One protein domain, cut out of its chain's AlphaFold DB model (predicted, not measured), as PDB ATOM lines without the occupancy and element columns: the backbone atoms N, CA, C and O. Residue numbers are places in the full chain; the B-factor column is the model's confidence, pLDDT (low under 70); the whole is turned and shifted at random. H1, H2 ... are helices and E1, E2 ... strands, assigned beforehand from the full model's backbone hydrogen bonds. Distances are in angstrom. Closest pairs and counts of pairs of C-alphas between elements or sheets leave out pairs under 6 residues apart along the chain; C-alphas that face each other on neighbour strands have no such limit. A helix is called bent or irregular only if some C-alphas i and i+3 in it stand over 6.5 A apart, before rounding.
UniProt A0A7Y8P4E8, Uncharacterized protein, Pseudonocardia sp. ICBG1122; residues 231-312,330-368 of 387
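This is residues 231 to 312 and 330 to 368 of the 387 residues of an uncharacterized protein of Pseudonocardia sp. ICBG1122 (UniProt A0A7Y8P4E8). A long, strongly twisted sheet, with E1, E2 and E4 as its long strands, curls round one helix, H1; H2 folds back from the end of H1 on the side away from the sheet. The printed part has 121 residues, in the order H1, H2, E1, E2, E3, E4, E5, and its class is mixed, helices and strands. The sheet is branched and its neighbour pairs are antiparallel. The whole is compact, with a radius of gyration of the C-alphas of 14.6 A, yet elongated, spanning 51 by 28 by 23 A.

E1, residues 279 to 293, spans 35.7 A from C-alpha 279 at (46.535, -61.626, 13.882), and bends by 74 degrees at residue 284. E2, residues 296 to 310, spans 40.3 A and bends by 56 degrees at residue 300. E4, residues 347 to 358, spans 33.7 A; E3 is residues 341 to 343, and E5, residues 361 to 365, ends at (45.074, -43.396, -3.643). H1, residues 231 to 244, spans 19.7 A from (50.357, -32.232, 7.452). H2, residues 249 to 259, is irregular: C-alphas 250 and 253 are 9.1 A apart.

E1 lies on one side of E2, in a hairpin with N 286 and O 302 at 2.8 A. On the other side are E4, with N 301 and O 351 at 2.8 A, and E3, with N 309 and O 342 at 3.0 A. E5 forms a hairpin with E4, with N 356 and O 363 at 2.9 A. H1 is on the sheet; its closest C-alphas to E1 are Ala 242 and Ala 282, 5.4 A. Residues 240 to 244 of H1 touch H2, closest at the C-alphas of Asp 243 and Leu 259, 6.8 A, in a helical hairpin at a shallow tilt of 22 degrees, opposite ways. H2 only grazes the sheet. Every O i to N i+4 pair of H1 is within hydrogen-bond range; H2 has 3 of 7, and 5 of 8 O i to N i+3 pairs.

The farthest C-alphas, Gly 294 and Asp 312, are 51.1 A apart. Residues 313 to 329 are cut out, a gap of 27.1 A between C-alphas 312 and 330. The link from H2 to E1 is long, 19 residues. pLDDT is under 70 at residues 266 to 268 and 367 to 368.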
ATOM      1  N   ALA A 231      50.690 -31.807   6.094       95.38
ATOM      2  CA  ALA A 231      50.357 -32.232   7.452       95.38
ATOM      3  C   ALA A 231      49.119 -33.140   7.463       95.38
ATOM      4  O   ALA A 231      49.165 -34.235   8.031       95.38
ATOM      5  N   GLU A 232      48.059 -32.739   6.760       94.69
ATOM      6  CA  GLU A 232      46.840 -33.538   6.601       94.69
ATOM      7  C   GLU A 232      47.119 -34.851   5.861       94.69
ATOM      8  O   GLU A 232      46.706 -35.920   6.312       94.69
ATOM      9  N   ALA A 233      47.912 -34.806   4.783       95.31
ATOM     10  CA  ALA A 233      48.333 -36.013   4.076       95.31
ATOM     11  C   ALA A 233      49.119 -36.969   4.982       95.31
ATOM     12  O   ALA A 233      48.922 -38.181   4.913       95.31
ATOM     13  N   SER A 234      49.993 -36.440   5.844       97.06
ATOM     14  CA  SER A 234      50.762 -37.250   6.796       97.06
ATOM     15  C   SER A 234      49.873 -37.914   7.842       97.06
ATOM     16  O   SER A 234      50.082 -39.087   8.157       97.06
ATOM     17  N   ALA A 235      48.888 -37.182   8.369       97.12
ATOM     18  CA  ALA A 235      47.930 -37.704   9.336       97.12
ATOM     19  C   ALA A 235      47.071 -38.817   8.718       97.12
ATOM     20  O   ALA A 235      47.004 -39.916   9.275       97.12
ATOM     21  N   LEU A 236      46.507 -38.574   7.529       96.69
ATOM     22  CA  LEU A 236      45.699 -39.552   6.799       96.69
ATOM     23  C   LEU A 236      46.508 -40.809   6.452       96.69
ATOM     24  O   LEU A 236      46.070 -41.926   6.719       96.69
ATOM     25  N   ALA A 237      47.718 -40.635   5.914       97.19
ATOM     26  CA  ALA A 237      48.601 -41.747   5.580       97.19
ATOM     27  C   ALA A 237      49.011 -42.566   6.813       97.19
ATOM     28  O   ALA A 237      49.123 -43.790   6.732       97.19
ATOM     29  N   GLY A 238      49.234 -41.905   7.952       97.75
ATOM     30  CA  GLY A 238      49.561 -42.560   9.213       97.75
ATOM     31  C   GLY A 238      48.410 -43.418   9.743       97.75
ATOM     32  O   GLY A 238      48.625 -44.589  10.058       97.75
ATOM     33  N   ALA A 239      47.198 -42.859   9.792       97.31
ATOM     34  CA  ALA A 239      45.997 -43.577  10.219       97.31
ATOM     35  C   ALA A 239      45.718 -44.782   9.307       97.31
ATOM     36  O   ALA A 239      45.645 -45.920   9.775       97.31
ATOM     37  N   PHE A 240      45.726 -44.555   7.991       96.50
ATOM     38  CA  PHE A 240      45.570 -45.611   6.998       96.50
ATOM     39  C   PHE A 240      46.601 -46.736   7.166       96.50
ATOM     40  O   PHE A 240      46.248 -47.910   7.158       96.50
ATOM     41  N   ALA A 241      47.884 -46.404   7.343       97.00
ATOM     42  CA  ALA A 241      48.936 -47.402   7.511       97.00
ATOM     43  C   ALA A 241      48.769 -48.232   8.797       97.00
ATOM     44  O   ALA A 241      49.097 -49.421   8.796       97.00
ATOM     45  N   ALA A 242      48.266 -47.627   9.880       97.62
ATOM     46  CA  ALA A 242      47.969 -48.326  11.130       97.62
ATOM     47  C   ALA A 242      46.897 -49.404  10.923       97.62
ATOM     48  O   ALA A 242      47.078 -50.554  11.333       97.62
ATOM     49  N   ASP A 243      45.812 -49.034  10.245       96.69
ATOM     50  CA  ASP A 243      44.655 -49.899  10.023       96.69
ATOM     51  C   ASP A 243      44.901 -50.923   8.919       96.69
ATOM     52  O   ASP A 243      44.521 -52.086   9.045       96.69
ATOM     53  N   LEU A 244      45.641 -50.547   7.873       95.50
ATOM     54  CA  LEU A 244      46.110 -51.486   6.864       95.50
ATOM     55  C   LEU A 244      46.989 -52.559   7.511       95.50
ATOM     56  O   LEU A 244      46.841 -53.735   7.201       95.50
ATOM     57  N   LEU A 245      47.898 -52.201   8.417       96.62
ATOM     58  CA  LEU A 245      48.791 -53.168   9.057       96.62
ATOM     59  C   LEU A 245      48.219 -53.795  10.335       96.62
ATOM     60  O   LEU A 245      48.962 -54.439  11.082       96.62
ATOM     61  N   SER A 246      46.918 -53.661  10.566       97.12
ATOM     62  CA  SER A 246      46.219 -54.333  11.652       97.12
ATOM     63  C   SER A 246      45.162 -55.280  11.101       97.12
ATOM     64  O   SER A 246      44.383 -54.918  10.224       97.12
ATOM     65  N   TRP A 247      45.149 -56.516  11.589       95.94
ATOM     66  CA  TRP A 247      44.190 -57.531  11.164       95.94
ATOM     67  C   TRP A 247      44.013 -58.606  12.228       95.94
ATOM     68  O   TRP A 247      44.904 -58.849  13.046       95.94
ATOM     69  N   ASP A 248      42.865 -59.268  12.191       94.06
ATOM     70  CA  ASP A 248      42.476 -60.274  13.169       94.06
ATOM     71  C   ASP A 248      41.622 -61.348  12.499       94.06
ATOM     72  O   ASP A 248      40.532 -61.060  12.008       94.06
ATOM     73  N   GLU A 249      42.110 -62.588  12.451       93.00
ATOM     74  CA  GLU A 249      41.356 -63.699  11.855       93.00
ATOM     75  C   GLU A 249      40.046 -64.010  12.595       93.00
ATOM     76  O   GLU A 249      39.146 -64.593  11.995       93.00
ATOM     77  N   ASP A 250      39.914 -63.605  13.863       91.00
ATOM     78  CA  ASP A 250      38.668 -63.764  14.622       91.00
ATOM     79  C   ASP A 250      37.608 -62.697  14.233       91.00
ATOM     80  O   ASP A 250      36.425 -62.884  14.506       91.00
ATOM     81  N   ASP A 251      37.985 -61.610  13.536       91.00
ATOM     82  CA  ASP A 251      37.074 -60.579  12.997       91.00
ATOM     83  C   ASP A 251      37.575 -60.037  11.643       91.00
ATOM     84  O   ASP A 251      37.999 -58.886  11.498       91.00
ATOM     85  N   ILE A 252      37.502 -60.888  10.616       90.69
ATOM     86  CA  ILE A 252      37.982 -60.575   9.257       90.69
ATOM     87  C   ILE A 252      37.320 -59.312   8.684       90.69
ATOM     88  O   ILE A 252      37.948 -58.542   7.955       90.69
ATOM     89  N   ALA A 253      36.054 -59.070   9.026       90.12
ATOM     90  CA  ALA A 253      35.285 -57.962   8.476       90.12
ATOM     91  C   ALA A 253      35.680 -56.594   9.065       90.12
ATOM     92  O   ALA A 253      35.478 -55.578   8.394       90.12
ATOM     93  N   ARG A 254      36.269 -56.539  10.273       91.44
ATOM     94  CA  ARG A 254      36.692 -55.284  10.926       91.44
ATOM     95  C   ARG A 254      37.583 -54.436  10.040       91.44
ATOM     96  O   ARG A 254      37.315 -53.253   9.849       91.44
ATOM     97  N   ARG A 255      38.611 -55.052   9.460       92.75
ATOM     98  CA  ARG A 255      39.578 -54.345   8.618       92.75
ATOM     99  C   ARG A 255      38.912 -53.709   7.402       92.75
ATOM    100  O   ARG A 255      39.167 -52.548   7.119       92.75
ATOM    101  N   GLY A 256      38.012 -54.427   6.728       91.06
ATOM    102  CA  GLY A 256      37.257 -53.881   5.596       91.06
ATOM    103  C   GLY A 256      36.392 -52.677   5.979       91.06
ATOM    104  O   GLY A 256      36.420 -51.668   5.278       91.06
ATOM    105  N   ARG A 257      35.684 -52.747   7.121       91.25
ATOM    106  CA  ARG A 257      34.876 -51.624   7.636       91.25
ATOM    107  C   ARG A 257      35.731 -50.376   7.858       91.25
ATOM    108  O   ARG A 257      35.371 -49.307   7.382       91.25
ATOM    109  N   VAL A 258      36.881 -50.523   8.511       93.69
ATOM    110  CA  VAL A 258      37.772 -49.392   8.813       93.69
ATOM    111  C   VAL A 258      38.449 -48.847   7.551       93.69
ATOM    112  O   VAL A 258      38.453 -47.640   7.331       93.69
ATOM    113  N   LEU A 259      38.953 -49.714   6.665       93.00
ATOM    114  CA  LEU A 259      39.625 -49.276   5.435       93.00
ATOM    115  C   LEU A 259      38.698 -48.530   4.467       93.00
ATOM    116  O   LEU A 259      39.170 -47.683   3.709       93.00
ATOM    117  N   SER A 260      37.389 -48.796   4.517       91.62
ATOM    118  CA  SER A 260      36.399 -48.086   3.700       91.62
ATOM    119  C   SER A 260      36.305 -46.584   3.995       91.62
ATOM    120  O   SER A 260      35.848 -45.838   3.137       91.62
ATOM    121  N   ALA A 261      36.783 -46.126   5.159       91.50
ATOM    122  CA  ALA A 261      36.822 -44.705   5.505       91.50
ATOM    123  C   ALA A 261      37.952 -43.934   4.795       91.50
ATOM    124  O   ALA A 261      37.876 -42.716   4.669       91.50
ATOM    125  N   TYR A 262      39.002 -44.628   4.345       92.62
ATOM    126  CA  TYR A 262      40.176 -44.006   3.714       92.62
ATOM    127  C   TYR A 262      40.189 -44.155   2.197       92.62
ATOM    128  O   TYR A 262      40.821 -43.364   1.495       92.62
ATOM    129  N   LEU A 263      39.568 -45.225   1.710       90.25
ATOM    130  CA  LEU A 263      39.615 -45.628   0.317       90.25
ATOM    131  C   LEU A 263      38.356 -45.155  -0.412       90.25
ATOM    132  O   LEU A 263      37.275 -45.130   0.176       90.25
ATOM    133  N   PRO A 264      38.453 -44.865  -1.718       83.56
ATOM    134  CA  PRO A 264      37.268 -44.758  -2.555       83.56
ATOM    135  C   PRO A 264      36.383 -46.000  -2.377       83.56
ATOM    136  O   PRO A 264      36.900 -47.116  -2.305       83.56
ATOM    137  N   THR A 265      35.058 -45.827  -2.355       72.19
ATOM    138  CA  THR A 265      34.079 -46.915  -2.116       72.19
ATOM    139  C   THR A 265      34.318 -48.159  -2.989       72.19
ATOM    140  O   THR A 265      34.024 -49.279  -2.587       72.19
ATOM    141  N   THR A 266      34.886 -47.980  -4.183       65.62
ATOM    142  CA  THR A 266      35.194 -49.047  -5.147       65.62
ATOM    143  C   THR A 266      36.491 -49.817  -4.869       65.62
ATOM    144  O   THR A 266      36.709 -50.853  -5.491       65.62
ATOM    145  N   ALA A 267      37.351 -49.334  -3.970       65.25
ATOM    146  CA  ALA A 267      38.696 -49.859  -3.721       65.25
ATOM    147  C   ALA A 267      38.848 -50.580  -2.368       65.25
ATOM    148  O   ALA A 267      39.914 -51.125  -2.081       65.25
ATOM    149  N   ALA A 268      37.812 -50.580  -1.524       66.94
ATOM    150  CA  ALA A 268      37.875 -51.150  -0.184       66.94
ATOM    151  C   ALA A 268      37.848 -52.692  -0.205       66.94
ATOM    152  O   ALA A 268      36.797 -53.312  -0.058       66.94
ATOM    153  N   ASP A 269      39.019 -53.314  -0.353       77.94
ATOM    154  CA  ASP A 269      39.219 -54.740  -0.079       77.94
ATOM    155  C   ASP A 269      39.804 -54.934   1.331       77.94
ATOM    156  O   ASP A 269      40.944 -54.566   1.618       77.94
ATOM    157  N   GLY A 270      39.029 -55.545   2.231       77.06
ATOM    158  CA  GLY A 270      39.472 -55.853   3.596       77.06
ATOM    159  C   GLY A 270      40.640 -56.846   3.666       77.06
ATOM    160  O   GLY A 270      41.344 -56.895   4.679       77.06
ATOM    161  N   LEU A 271      40.899 -57.605   2.597       84.06
ATOM    162  CA  LEU A 271      41.988 -58.580   2.500       84.06
ATOM    163  C   LEU A 271      43.250 -58.022   1.838       84.06
ATOM    164  O   LEU A 271      44.209 -58.755   1.624       84.06
ATOM    165  N   LEU A 272      43.316 -56.724   1.548       83.56
ATOM    166  CA  LEU A 272      44.444 -56.132   0.832       83.56
ATOM    167  C   LEU A 272      45.793 -56.444   1.505       83.56
ATOM    168  O   LEU A 272      46.042 -56.016   2.630       83.56
ATOM    169  N   GLY A 273      46.656 -57.234   0.862       82.88
ATOM    170  CA  GLY A 273      47.938 -57.664   1.443       82.88
ATOM    171  C   GLY A 273      47.839 -58.595   2.664       82.88
ATOM    172  O   GLY A 273      48.831 -58.769   3.370       82.88
ATOM    173  N   TRP A 274      46.674 -59.193   2.920       91.00
ATOM    174  CA  TRP A 274      46.414 -60.121   4.019       91.00
ATOM    175  C   TRP A 274      45.698 -61.382   3.518       91.00
ATOM    176  O   TRP A 274      44.734 -61.324   2.767       91.00
ATOM    177  N   THR A 275      46.129 -62.554   3.977       87.94
ATOM    178  CA  THR A 275      45.549 -63.852   3.597       87.94
ATOM    179  C   THR A 275      44.199 -64.159   4.256       87.94
ATOM    180  O   THR A 275      43.630 -65.216   3.993       87.94
ATOM    181  N   GLY A 276      43.708 -63.287   5.142       89.94
ATOM    182  CA  GLY A 276      42.551 -63.554   6.003       89.94
ATOM    183  C   GLY A 276      42.872 -64.441   7.212       89.94
ATOM    184  O   GLY A 276      41.963 -64.839   7.931       89.94
ATOM    185  N   THR A 277      44.149 -64.769   7.435       91.00
ATOM    186  CA  THR A 277      44.614 -65.627   8.536       91.00
ATOM    187  C   THR A 277      45.648 -64.932   9.417       91.00
ATOM    188  O   THR A 277      46.410 -64.070   8.970       91.00
ATOM    189  N   GLY A 278      45.711 -65.333  10.682       92.44
ATOM    190  CA  GLY A 278      46.579 -64.745  11.689       92.44
ATOM    191  C   GLY A 278      46.062 -63.423  12.250       92.44
ATOM    192  O   GLY A 278      45.036 -62.882  11.841       92.44
ATOM    193  N   ARG A 279      46.827 -62.886  13.199       95.31
ATOM    194  CA  ARG A 279      46.535 -61.626  13.882       95.31
ATOM    195  C   ARG A 279      47.786 -60.756  13.920       95.31
ATOM    196  O   ARG A 279      48.890 -61.241  14.186       95.31
ATOM    197  N   GLN A 280      47.625 -59.471  13.645       96.88
ATOM    198  CA  GLN A 280      48.681 -58.467  13.707       96.88
ATOM    199  C   GLN A 280      48.108 -57.152  14.219       96.88
ATOM    200  O   GLN A 280      47.000 -56.763  13.862       96.88
ATOM    201  N   ARG A 281      48.898 -56.447  15.024       97.19
ATOM    202  CA  ARG A 281      48.571 -55.115  15.528       97.19
ATOM    203  C   ARG A 281      49.646 -54.117  15.128       97.19
ATOM    204  O   ARG A 281      50.830 -54.406  15.303       97.19
ATOM    205  N   ALA A 282      49.254 -52.945  14.642       97.94
ATOM    206  CA  ALA A 282      50.136 -51.786  14.595       97.94
ATOM    207  C   ALA A 282      50.188 -51.116  15.981       97.94
ATOM    208  O   ALA A 282      49.161 -50.764  16.552       97.94
ATOM    209  N   ASP A 283      51.390 -50.947  16.528       95.44
ATOM    210  CA  ASP A 283      51.606 -50.348  17.852       95.44
ATOM    211  C   ASP A 283      52.012 -48.877  17.785       95.44
ATOM    212  O   ASP A 283      51.713 -48.102  18.690       95.44
ATOM    213  N   LEU A 284      52.803 -48.525  16.770       97.44
ATOM    214  CA  LEU A 284      53.415 -47.211  16.628       97.44
ATOM    215  C   LEU A 284      53.541 -46.875  15.149       97.44
ATOM    216  O   LEU A 284      54.044 -47.689  14.374       97.44
ATOM    217  N   VAL A 285      53.144 -45.662  14.782       98.31
ATOM    218  CA  VAL A 285      53.230 -45.143  13.418       98.31
ATOM    219  C   VAL A 285      54.049 -43.864  13.419       98.31
ATOM    220  O   VAL A 285      53.823 -42.976  14.234       98.31
ATOM    221  N   LEU A 286      55.009 -43.785  12.502       98.38
ATOM    222  CA  LEU A 286      55.891 -42.642  12.305       98.38
ATOM    223  C   LEU A 286      55.803 -42.205  10.836       98.38
ATOM    224  O   LEU A 286      56.512 -42.770   9.991       98.38
ATOM    225  N   PRO A 287      54.932 -41.232  10.509       97.44
ATOM    226  CA  PRO A 287      54.962 -40.561   9.219       97.44
ATOM    227  C   PRO A 287      56.312 -39.862   9.029       97.44
ATOM    228  O   PRO A 287      56.882 -39.287   9.956       97.44
ATOM    229  N   GLY A 288      56.856 -39.979   7.828       95.69
ATOM    230  CA  GLY A 288      58.168 -39.493   7.442       95.69
ATOM    231  C   GLY A 288      58.068 -38.432   6.358       95.69
ATOM    232  O   GLY A 288      57.328 -37.459   6.462       95.69
ATOM    233  N   ARG A 289      58.874 -38.593   5.308       95.94
ATOM    234  CA  ARG A 289      58.957 -37.609   4.229       95.94
ATOM    235  C   ARG A 289      57.662 -37.578   3.417       95.94
ATOM    236  O   ARG A 289      57.239 -38.615   2.911       95.94
ATOM    237  N   VAL A 290      57.137 -36.376   3.192       96.38
ATOM    238  CA  VAL A 290      56.057 -36.108   2.233       96.38
ATOM    239  C   VAL A 290      56.651 -35.585   0.928       96.38
ATOM    240  O   VAL A 290      57.512 -34.704   0.929       96.38
ATOM    241  N   ARG A 291      56.208 -36.149  -0.194       94.31
ATOM    242  CA  ARG A 291      56.486 -35.651  -1.544       94.31
ATOM    243  C   ARG A 291      55.167 -35.230  -2.171       94.31
ATOM    244  O   ARG A 291      54.327 -36.089  -2.410       94.31
ATOM    245  N   THR A 292      54.986 -33.942  -2.420       90.25
ATOM    246  CA  THR A 292      53.790 -33.403  -3.074       90.25
ATOM    247  C   THR A 292      54.043 -33.194  -4.562       90.25
ATOM    248  O   THR A 292      55.101 -32.694  -4.943       90.25
ATOM    249  N   ASP A 293      53.063 -33.548  -5.380       83.69
ATOM    250  CA  ASP A 293      53.011 -33.305  -6.817       83.69
ATOM    251  C   ASP A 293      51.589 -32.850  -7.182       83.69
ATOM    252  O   ASP A 293      50.665 -33.655  -7.304       83.69
ATOM    253  N   GLY A 294      51.386 -31.530  -7.245       81.06
ATOM    254  CA  GLY A 294      50.070 -30.927  -7.471       81.06
ATOM    255  C   GLY A 294      49.019 -31.387  -6.452       81.06
ATOM    256  O   GLY A 294      49.177 -31.189  -5.249       81.06
ATOM    257  N   GLY A 295      47.941 -32.006  -6.944       84.94
ATOM    258  CA  GLY A 295      46.833 -32.531  -6.134       84.94
ATOM    259  C   GLY A 295      47.097 -33.892  -5.473       84.94
ATOM    260  O   GLY A 295      46.162 -34.505  -4.957       84.94
ATOM    261  N   ARG A 296      48.341 -34.389  -5.509       91.50
ATOM    262  CA  ARG A 296      48.744 -35.683  -4.947       91.50
ATOM    263  C   ARG A 296      49.908 -35.525  -3.974       91.50
ATOM    264  O   ARG A 296      50.830 -34.748  -4.202       91.50
ATOM    265  N   ALA A 297      49.907 -36.321  -2.917       93.81
ATOM    266  CA  ALA A 297      51.022 -36.475  -1.998       93.81
ATOM    267  C   ALA A 297      51.409 -37.953  -1.877       93.81
ATOM    268  O   ALA A 297      50.565 -38.840  -1.934       93.81
ATOM    269  N   VAL A 298      52.698 -38.229  -1.699       95.75
ATOM    270  CA  VAL A 298      53.212 -39.550  -1.329       95.75
ATOM    271  C   VAL A 298      53.939 -39.422  -0.004       95.75
ATOM    272  O   VAL A 298      54.925 -38.685   0.097       95.75
ATOM    273  N   VAL A 299      53.468 -40.157   0.996       96.94
ATOM    274  CA  VAL A 299      53.995 -40.132   2.359       96.94
ATOM    275  C   VAL A 299      54.756 -41.421   2.635       96.94
ATOM    276  O   VAL A 299      54.232 -42.519   2.464       96.94
ATOM    277  N   ASP A 300      56.004 -41.293   3.075       97.81
ATOM    278  CA  ASP A 300      56.754 -42.401   3.665       97.81
ATOM    279  C   ASP A 300      56.240 -42.672   5.080       97.81
ATOM    280  O   ASP A 300      56.233 -41.758   5.897       97.81
ATOM    281  N   VAL A 301      55.849 -43.899   5.408       98.38
ATOM    282  CA  VAL A 301      55.348 -44.246   6.745       98.38
ATOM    283  C   VAL A 301      56.104 -45.449   7.286       98.38
ATOM    284  O   VAL A 301      56.247 -46.468   6.609       98.38
ATOM    285  N   ARG A 302      56.585 -45.353   8.530       98.50
ATOM    286  CA  ARG A 302      57.154 -46.492   9.261       98.50
ATOM    287  C   ARG A 302      56.207 -46.929  10.359       98.50
ATOM    288  O   ARG A 302      55.820 -46.125  11.197       98.50
ATOM    289  N   VAL A 303      55.889 -48.213  10.387       98.56
ATOM    290  CA  VAL A 303      54.958 -48.794  11.351       98.56
ATOM    291  C   VAL A 303      55.657 -49.896  12.126       98.56
ATOM    292  O   VAL A 303      56.260 -50.795  11.536       98.56
ATOM    293  N   ARG A 304      55.589 -49.841  13.455       98.44
ATOM    294  CA  ARG A 304      55.968 -50.957  14.317       98.44
ATOM    295  C   ARG A 304      54.757 -51.861  14.466       98.44
ATOM    296  O   ARG A 304      53.740 -51.427  15.000       98.44
ATOM    297  N   VAL A 305      54.876 -53.106  14.030       98.19
ATOM    298  CA  VAL A 305      53.806 -54.099  14.131       98.19
ATOM    299  C   VAL A 305      54.204 -55.237  15.059       98.19
ATOM    300  O   VAL A 305      55.371 -55.636  15.105       98.19
ATOM    301  N   VAL A 306      53.224 -55.780  15.767       98.19
ATOM    302  CA  VAL A 306      53.339 -56.978  16.595       98.19
ATOM    303  C   VAL A 306      52.512 -58.076  15.935       98.19
ATOM    304  O   VAL A 306      51.283 -57.995  15.923       98.19
ATOM    305  N   PRO A 307      53.154 -59.091  15.339       97.00
ATOM    306  CA  PRO A 307      52.449 -60.282  14.902       97.00
ATOM    307  C   PRO A 307      52.091 -61.151  16.106       97.00
ATOM    308  O   PRO A 307      52.808 -61.179  17.107       97.00
ATOM    309  N   TYR A 308      51.008 -61.904  15.989       95.94
ATOM    310  CA  TYR A 308      50.564 -62.846  17.003       95.94
ATOM    311  C   TYR A 308      50.526 -64.252  16.417       95.94
ATOM    312  O   TYR A 308      50.228 -64.447  15.239       95.94
ATOM    313  N   ARG A 309      50.798 -65.247  17.264       93.19
ATOM    314  CA  ARG A 309      50.507 -66.650  16.959       93.19
ATOM    315  C   ARG A 309      49.371 -67.153  17.831       93.19
ATOM    316  O   ARG A 309      49.276 -66.769  19.004       93.19
ATOM    317  N   ARG A 310      48.564 -68.051  17.276       91.31
ATOM    318  CA  ARG A 310      47.539 -68.771  18.025       91.31
ATOM    319  C   ARG A 310      48.215 -69.755  18.983       91.31
ATOM    320  O   ARG A 310      49.194 -70.410  18.623       91.31
ATOM    321  N   VAL A 311      47.757 -69.797  20.228       91.06
ATOM    322  CA  VAL A 311      48.299 -70.657  21.298       91.06
ATOM    323  C   VAL A 311      47.256 -71.586  21.900       91.06
ATOM    324  O   VAL A 311      47.625 -72.487  22.652       91.06
ATOM    325  N   ASP A 312      45.975 -71.411  21.580       81.25
ATOM    326  CA  ASP A 312      44.950 -72.390  21.905       81.25
ATOM    327  C   ASP A 312      44.527 -73.205  20.678       81.25
ATOM    328  O   ASP A 312      44.529 -72.747  19.542       81.25
ATOM    329  N   PRO A 330      36.370 -46.064  14.858       87.81
ATOM    330  CA  PRO A 330      36.859 -47.421  15.062       87.81
ATOM    331  C   PRO A 330      38.213 -47.631  14.374       87.81
ATOM    332  O   PRO A 330      38.395 -47.260  13.216       87.81
ATOM    333  N   ALA A 331      39.141 -48.280  15.077       91.50
ATOM    334  CA  ALA A 331      40.444 -48.668  14.546       91.50
ATOM    335  C   ALA A 331      40.459 -50.149  14.136       91.50
ATOM    336  O   ALA A 331      39.774 -50.993  14.720       91.50
ATOM    337  N   GLY A 332      41.289 -50.486  13.149       91.31
ATOM    338  CA  GLY A 332      41.523 -51.865  12.717       91.31
ATOM    339  C   GLY A 332      42.397 -52.656  13.693       91.31
ATOM    340  O   GLY A 332      42.452 -53.882  13.618       91.31
ATOM    341  N   ALA A 333      43.091 -51.962  14.604       93.31
ATOM    342  CA  ALA A 333      43.967 -52.542  15.614       93.31
ATOM    343  C   ALA A 333      43.188 -53.444  16.586       93.31
ATOM    344  O   ALA A 333      42.371 -52.942  17.358       93.31
ATOM    345  N   PRO A 334      43.466 -54.758  16.618       92.69
ATOM    346  CA  PRO A 334      42.821 -55.630  17.582       92.69
ATOM    347  C   PRO A 334      43.411 -55.402  18.987       92.69
ATOM    348  O   PRO A 334      44.492 -54.809  19.134       92.69
ATOM    349  N   ALA A 335      42.731 -55.876  20.040       89.94
ATOM    350  CA  ALA A 335      43.213 -55.685  21.407       89.94
ATOM    351  C   ALA A 335      44.633 -56.254  21.600       89.94
ATOM    352  O   ALA A 335      44.968 -57.309  21.039       89.94
ATOM    353  N   PRO A 336      45.483 -55.584  22.404       90.19
ATOM    354  CA  PRO A 336      46.873 -55.987  22.597       90.19
ATOM    355  C   PRO A 336      47.002 -57.356  23.277       90.19
ATOM    356  O   PRO A 336      47.977 -58.069  23.028       90.19
ATOM    357  N   ALA A 337      46.014 -57.732  24.089       85.81
ATOM    358  CA  ALA A 337      45.856 -59.060  24.656       85.81
ATOM    359  C   ALA A 337      44.509 -59.630  24.209       85.81
ATOM    360  O   ALA A 337      43.484 -58.981  24.369       85.81
ATOM    361  N   ALA A 338      44.519 -60.853  23.687       85.19
ATOM    362  CA  ALA A 338      43.309 -61.601  23.389       85.19
ATOM    363  C   ALA A 338      43.485 -63.056  23.798       85.19
ATOM    364  O   ALA A 338      44.586 -63.619  23.767       85.19
ATOM    365  N   ARG A 339      42.377 -63.677  24.199       84.56
ATOM    366  CA  ARG A 339      42.355 -65.092  24.557       84.56
ATOM    367  C   ARG A 339      42.809 -65.925  23.359       84.56
ATOM    368  O   ARG A 339      42.328 -65.721  22.256       84.56
ATOM    369  N   GLY A 340      43.721 -66.866  23.592       89.06
ATOM    370  CA  GLY A 340      44.211 -67.749  22.530       89.06
ATOM    371  C   GLY A 340      45.295 -67.143  21.640       89.06
ATOM    372  O   GLY A 340      45.867 -67.859  20.824       89.06
ATOM    373  N   TRP A 341      45.671 -65.879  21.852       93.00
ATOM    374  CA  TRP A 341      46.712 -65.200  21.087       93.00
ATOM    375  C   TRP A 341      47.923 -64.859  21.943       93.00
ATOM    376  O   TRP A 341      47.808 -64.369  23.065       93.00
ATOM    377  N   ARG A 342      49.117 -65.074  21.388       94.31
ATOM    378  CA  ARG A 342      50.376 -64.636  21.995       94.31
ATOM    379  C   ARG A 342      51.136 -63.737  21.032       94.31
ATOM    380  O   ARG A 342      51.474 -64.169  19.930       94.31
ATOM    381  N   GLY A 343      51.436 -62.519  21.483       95.56
ATOM    382  CA  GLY A 343      52.287 -61.580  20.755       95.56
ATOM    383  C   GLY A 343      53.705 -62.124  20.577       95.56
ATOM    384  O   GLY A 343      54.257 -62.782  21.465       95.56
ATOM    385  N   LEU A 344      54.272 -61.871  19.406       96.69
ATOM    386  CA  LEU A 344      55.640 -62.209  19.029       96.69
ATOM    387  C   LEU A 344      56.524 -60.952  19.047       96.69
ATOM    388  O   LEU A 344      56.088 -59.866  19.424       96.69
ATOM    389  N   ALA A 345      57.786 -61.098  18.641       97.06
ATOM    390  CA  ALA A 345      58.700 -59.970  18.525       97.06
ATOM    391  C   ALA A 345      58.172 -58.924  17.529       97.06
ATOM    392  O   ALA A 345      57.776 -59.251  16.406       97.06
ATOM    393  N   ALA A 346      58.194 -57.660  17.950       97.81
ATOM    394  CA  ALA A 346      57.789 -56.542  17.114       97.81
ATOM    395  C   ALA A 346      58.741 -56.364  15.919       97.81
ATOM    396  O   ALA A 346      59.948 -56.597  16.023       97.81
ATOM    397  N   ARG A 347      58.204 -55.887  14.795       97.50
ATOM    398  CA  ARG A 347      58.953 -55.610  13.562       97.50
ATOM    399  C   ARG A 347      58.602 -54.240  12.999       97.50
ATOM    400  O   ARG A 347      57.478 -53.773  13.149       97.50
ATOM    401  N   TRP A 348      59.567 -53.607  12.340       98.19
ATOM    402  CA  TRP A 348      59.350 -52.361  11.610       98.19
ATOM    403  C   TRP A 348      59.021 -52.651  10.151       98.19
ATOM    404  O   TRP A 348      59.738 -53.394   9.483       98.19
ATOM    405  N   VAL A 349      57.954 -52.028   9.666       96.94
ATOM    406  CA  VAL A 349      57.481 -52.080   8.285       96.94
ATOM    407  C   VAL A 349      57.516 -50.672   7.708       96.94
ATOM    408  O   VAL A 349      57.231 -49.709   8.417       96.94
ATOM    409  N   ARG A 350      57.879 -50.541   6.431       96.88
ATOM    410  CA  ARG A 350      57.908 -49.266   5.714       96.88
ATOM    411  C   ARG A 350      56.959 -49.319   4.521       96.88
ATOM    412  O   ARG A 350      57.004 -50.287   3.762       96.88
ATOM    413  N   LEU A 351      56.138 -48.285   4.380       94.62
ATOM    414  CA  LEU A 351      55.136 -48.126   3.329       94.62
ATOM    415  C   LEU A 351      55.298 -46.761   2.655       94.62
ATOM    416  O   LEU A 351      55.660 -45.785   3.310       94.62
ATOM    417  N   GLU A 352      54.984 -46.693   1.365       95.56
ATOM    418  CA  GLU A 352      54.693 -45.431   0.683       95.56
ATOM    419  C   GLU A 352      53.181 -45.356   0.459       95.56
ATOM    420  O   GLU A 352      52.608 -46.254  -0.159       95.56
ATOM    421  N   VAL A 353      52.538 -44.312   0.980       95.56
ATOM    422  CA  VAL A 353      51.085 -44.123   0.900       95.56
ATOM    423  C   VAL A 353      50.784 -42.933  -0.003       95.56
ATOM    424  O   VAL A 353      51.246 -41.822   0.263       95.56
ATOM    425  N   GLY A 354      50.040 -43.177  -1.083       94.75
ATOM    426  CA  GLY A 354      49.521 -42.132  -1.960       94.75
ATOM    427  C   GLY A 354      48.267 -41.499  -1.365       94.75
ATOM    428  O   GLY A 354      47.376 -42.204  -0.907       94.75
ATOM    429  N   VAL A 355      48.191 -40.175  -1.381       94.81
ATOM    430  CA  VAL A 355      47.036 -39.386  -0.944       94.81
ATOM    431  C   VAL A 355      46.668 -38.431  -2.069       94.81
ATOM    432  O   VAL A 355      47.546 -37.773  -2.626       94.81
ATOM    433  N   VAL A 356      45.386 -38.343  -2.407       93.38
ATOM    434  CA  VAL A 356      44.873 -37.450  -3.453       93.38
ATOM    435  C   VAL A 356      43.728 -36.607  -2.914       93.38
ATOM    436  O   VAL A 356      42.908 -37.087  -2.132       93.38
ATOM    437  N   LEU A 357      43.673 -35.346  -3.340       89.75
ATOM    438  CA  LEU A 357      42.529 -34.481  -3.075       89.75
ATOM    439  C   LEU A 357      41.436 -34.743  -4.114       89.75
ATOM    440  O   LEU A 357      41.654 -34.597  -5.317       89.75
ATOM    441  N   THR A 358      40.255 -35.112  -3.638       86.56
ATOM    442  CA  THR A 358      39.037 -35.276  -4.439       86.56
ATOM    443  C   THR A 358      38.033 -34.177  -4.095       86.56
ATOM    444  O   THR A 358      38.243 -33.411  -3.156       86.56
ATOM    445  N   GLY A 359      36.928 -34.094  -4.843       83.19
ATOM    446  CA  GLY A 359      35.844 -33.155  -4.529       83.19
ATOM    447  C   GLY A 359      35.243 -33.362  -3.132       83.19
ATOM    448  O   GLY A 359      34.776 -32.397  -2.535       83.19
ATOM    449  N   ASP A 360      35.331 -34.585  -2.599       81.88
ATOM    450  CA  ASP A 360      34.791 -34.976  -1.293       81.88
ATOM    451  C   ASP A 360      35.834 -34.900  -0.158       81.88
ATOM    452  O   ASP A 360      35.525 -35.206   0.992       81.88
ATOM    453  N   GLY A 361      37.073 -34.487  -0.462       87.69
ATOM    454  CA  GLY A 361      38.177 -34.388   0.496       87.69
ATOM    455  C   GLY A 361      39.384 -35.261   0.144       87.69
ATOM    456  O   GLY A 361      39.531 -35.740  -0.986       87.69
ATOM    457  N   LEU A 362      40.292 -35.428   1.107       91.38
ATOM    458  CA  LEU A 362      41.499 -36.243   0.949       91.38
ATOM    459  C   LEU A 362      41.172 -37.732   1.085       91.38
ATOM    460  O   LEU A 362      40.580 -38.155   2.074       91.38
ATOM    461  N   VAL A 363      41.622 -38.532   0.120       93.56
ATOM    462  CA  VAL A 363      41.489 -39.995   0.137       93.56
ATOM    463  C   VAL A 363      42.833 -40.655  -0.139       93.56
ATOM    464  O   VAL A 363      43.727 -40.064  -0.753       93.56
ATOM    465  N   VAL A 364      42.984 -41.901   0.302       92.75
ATOM    466  CA  VAL A 364      44.149 -42.718  -0.028       92.75
ATOM    467  C   VAL A 364      43.994 -43.246  -1.448       92.75
ATOM    468  O   VAL A 364      43.054 -43.970  -1.778       92.75
ATOM    469  N   ASP A 365      44.951 -42.880  -2.291       88.69
ATOM    470  CA  ASP A 365      45.074 -43.396  -3.643       88.69
ATOM    471  C   ASP A 365      45.777 -44.749  -3.588       88.69
ATOM    472  O   ASP A 365      47.002 -44.835  -3.459       88.69
ATOM    473  N   ALA A 366      44.979 -45.812  -3.668       70.88
ATOM    474  CA  ALA A 366      45.502 -47.160  -3.800       70.88
ATOM    475  C   ALA A 366      46.146 -47.406  -5.178       70.88
ATOM    476  O   ALA A 366      46.885 -48.370  -5.283       70.88
ATOM    477  N   GLY A 367      45.935 -46.546  -6.186       56.66
ATOM    478  CA  GLY A 367      46.518 -46.629  -7.530       56.66
ATOM    479  C   GLY A 367      46.204 -47.920  -8.319       56.66
ATOM    480  O   GLY A 367      46.110 -49.010  -7.759       56.66
ATOM    481  N   PRO A 368      46.074 -47.868  -9.656       41.41
ATOM    482  CA  PRO A 368      46.381 -49.036 -10.480       41.41
ATOM    483  C   PRO A 368      47.899 -49.308 -10.428       41.41
ATOM    484  O   PRO A 368      48.681 -48.375 -10.246       41.41
TER     485      PRO A 368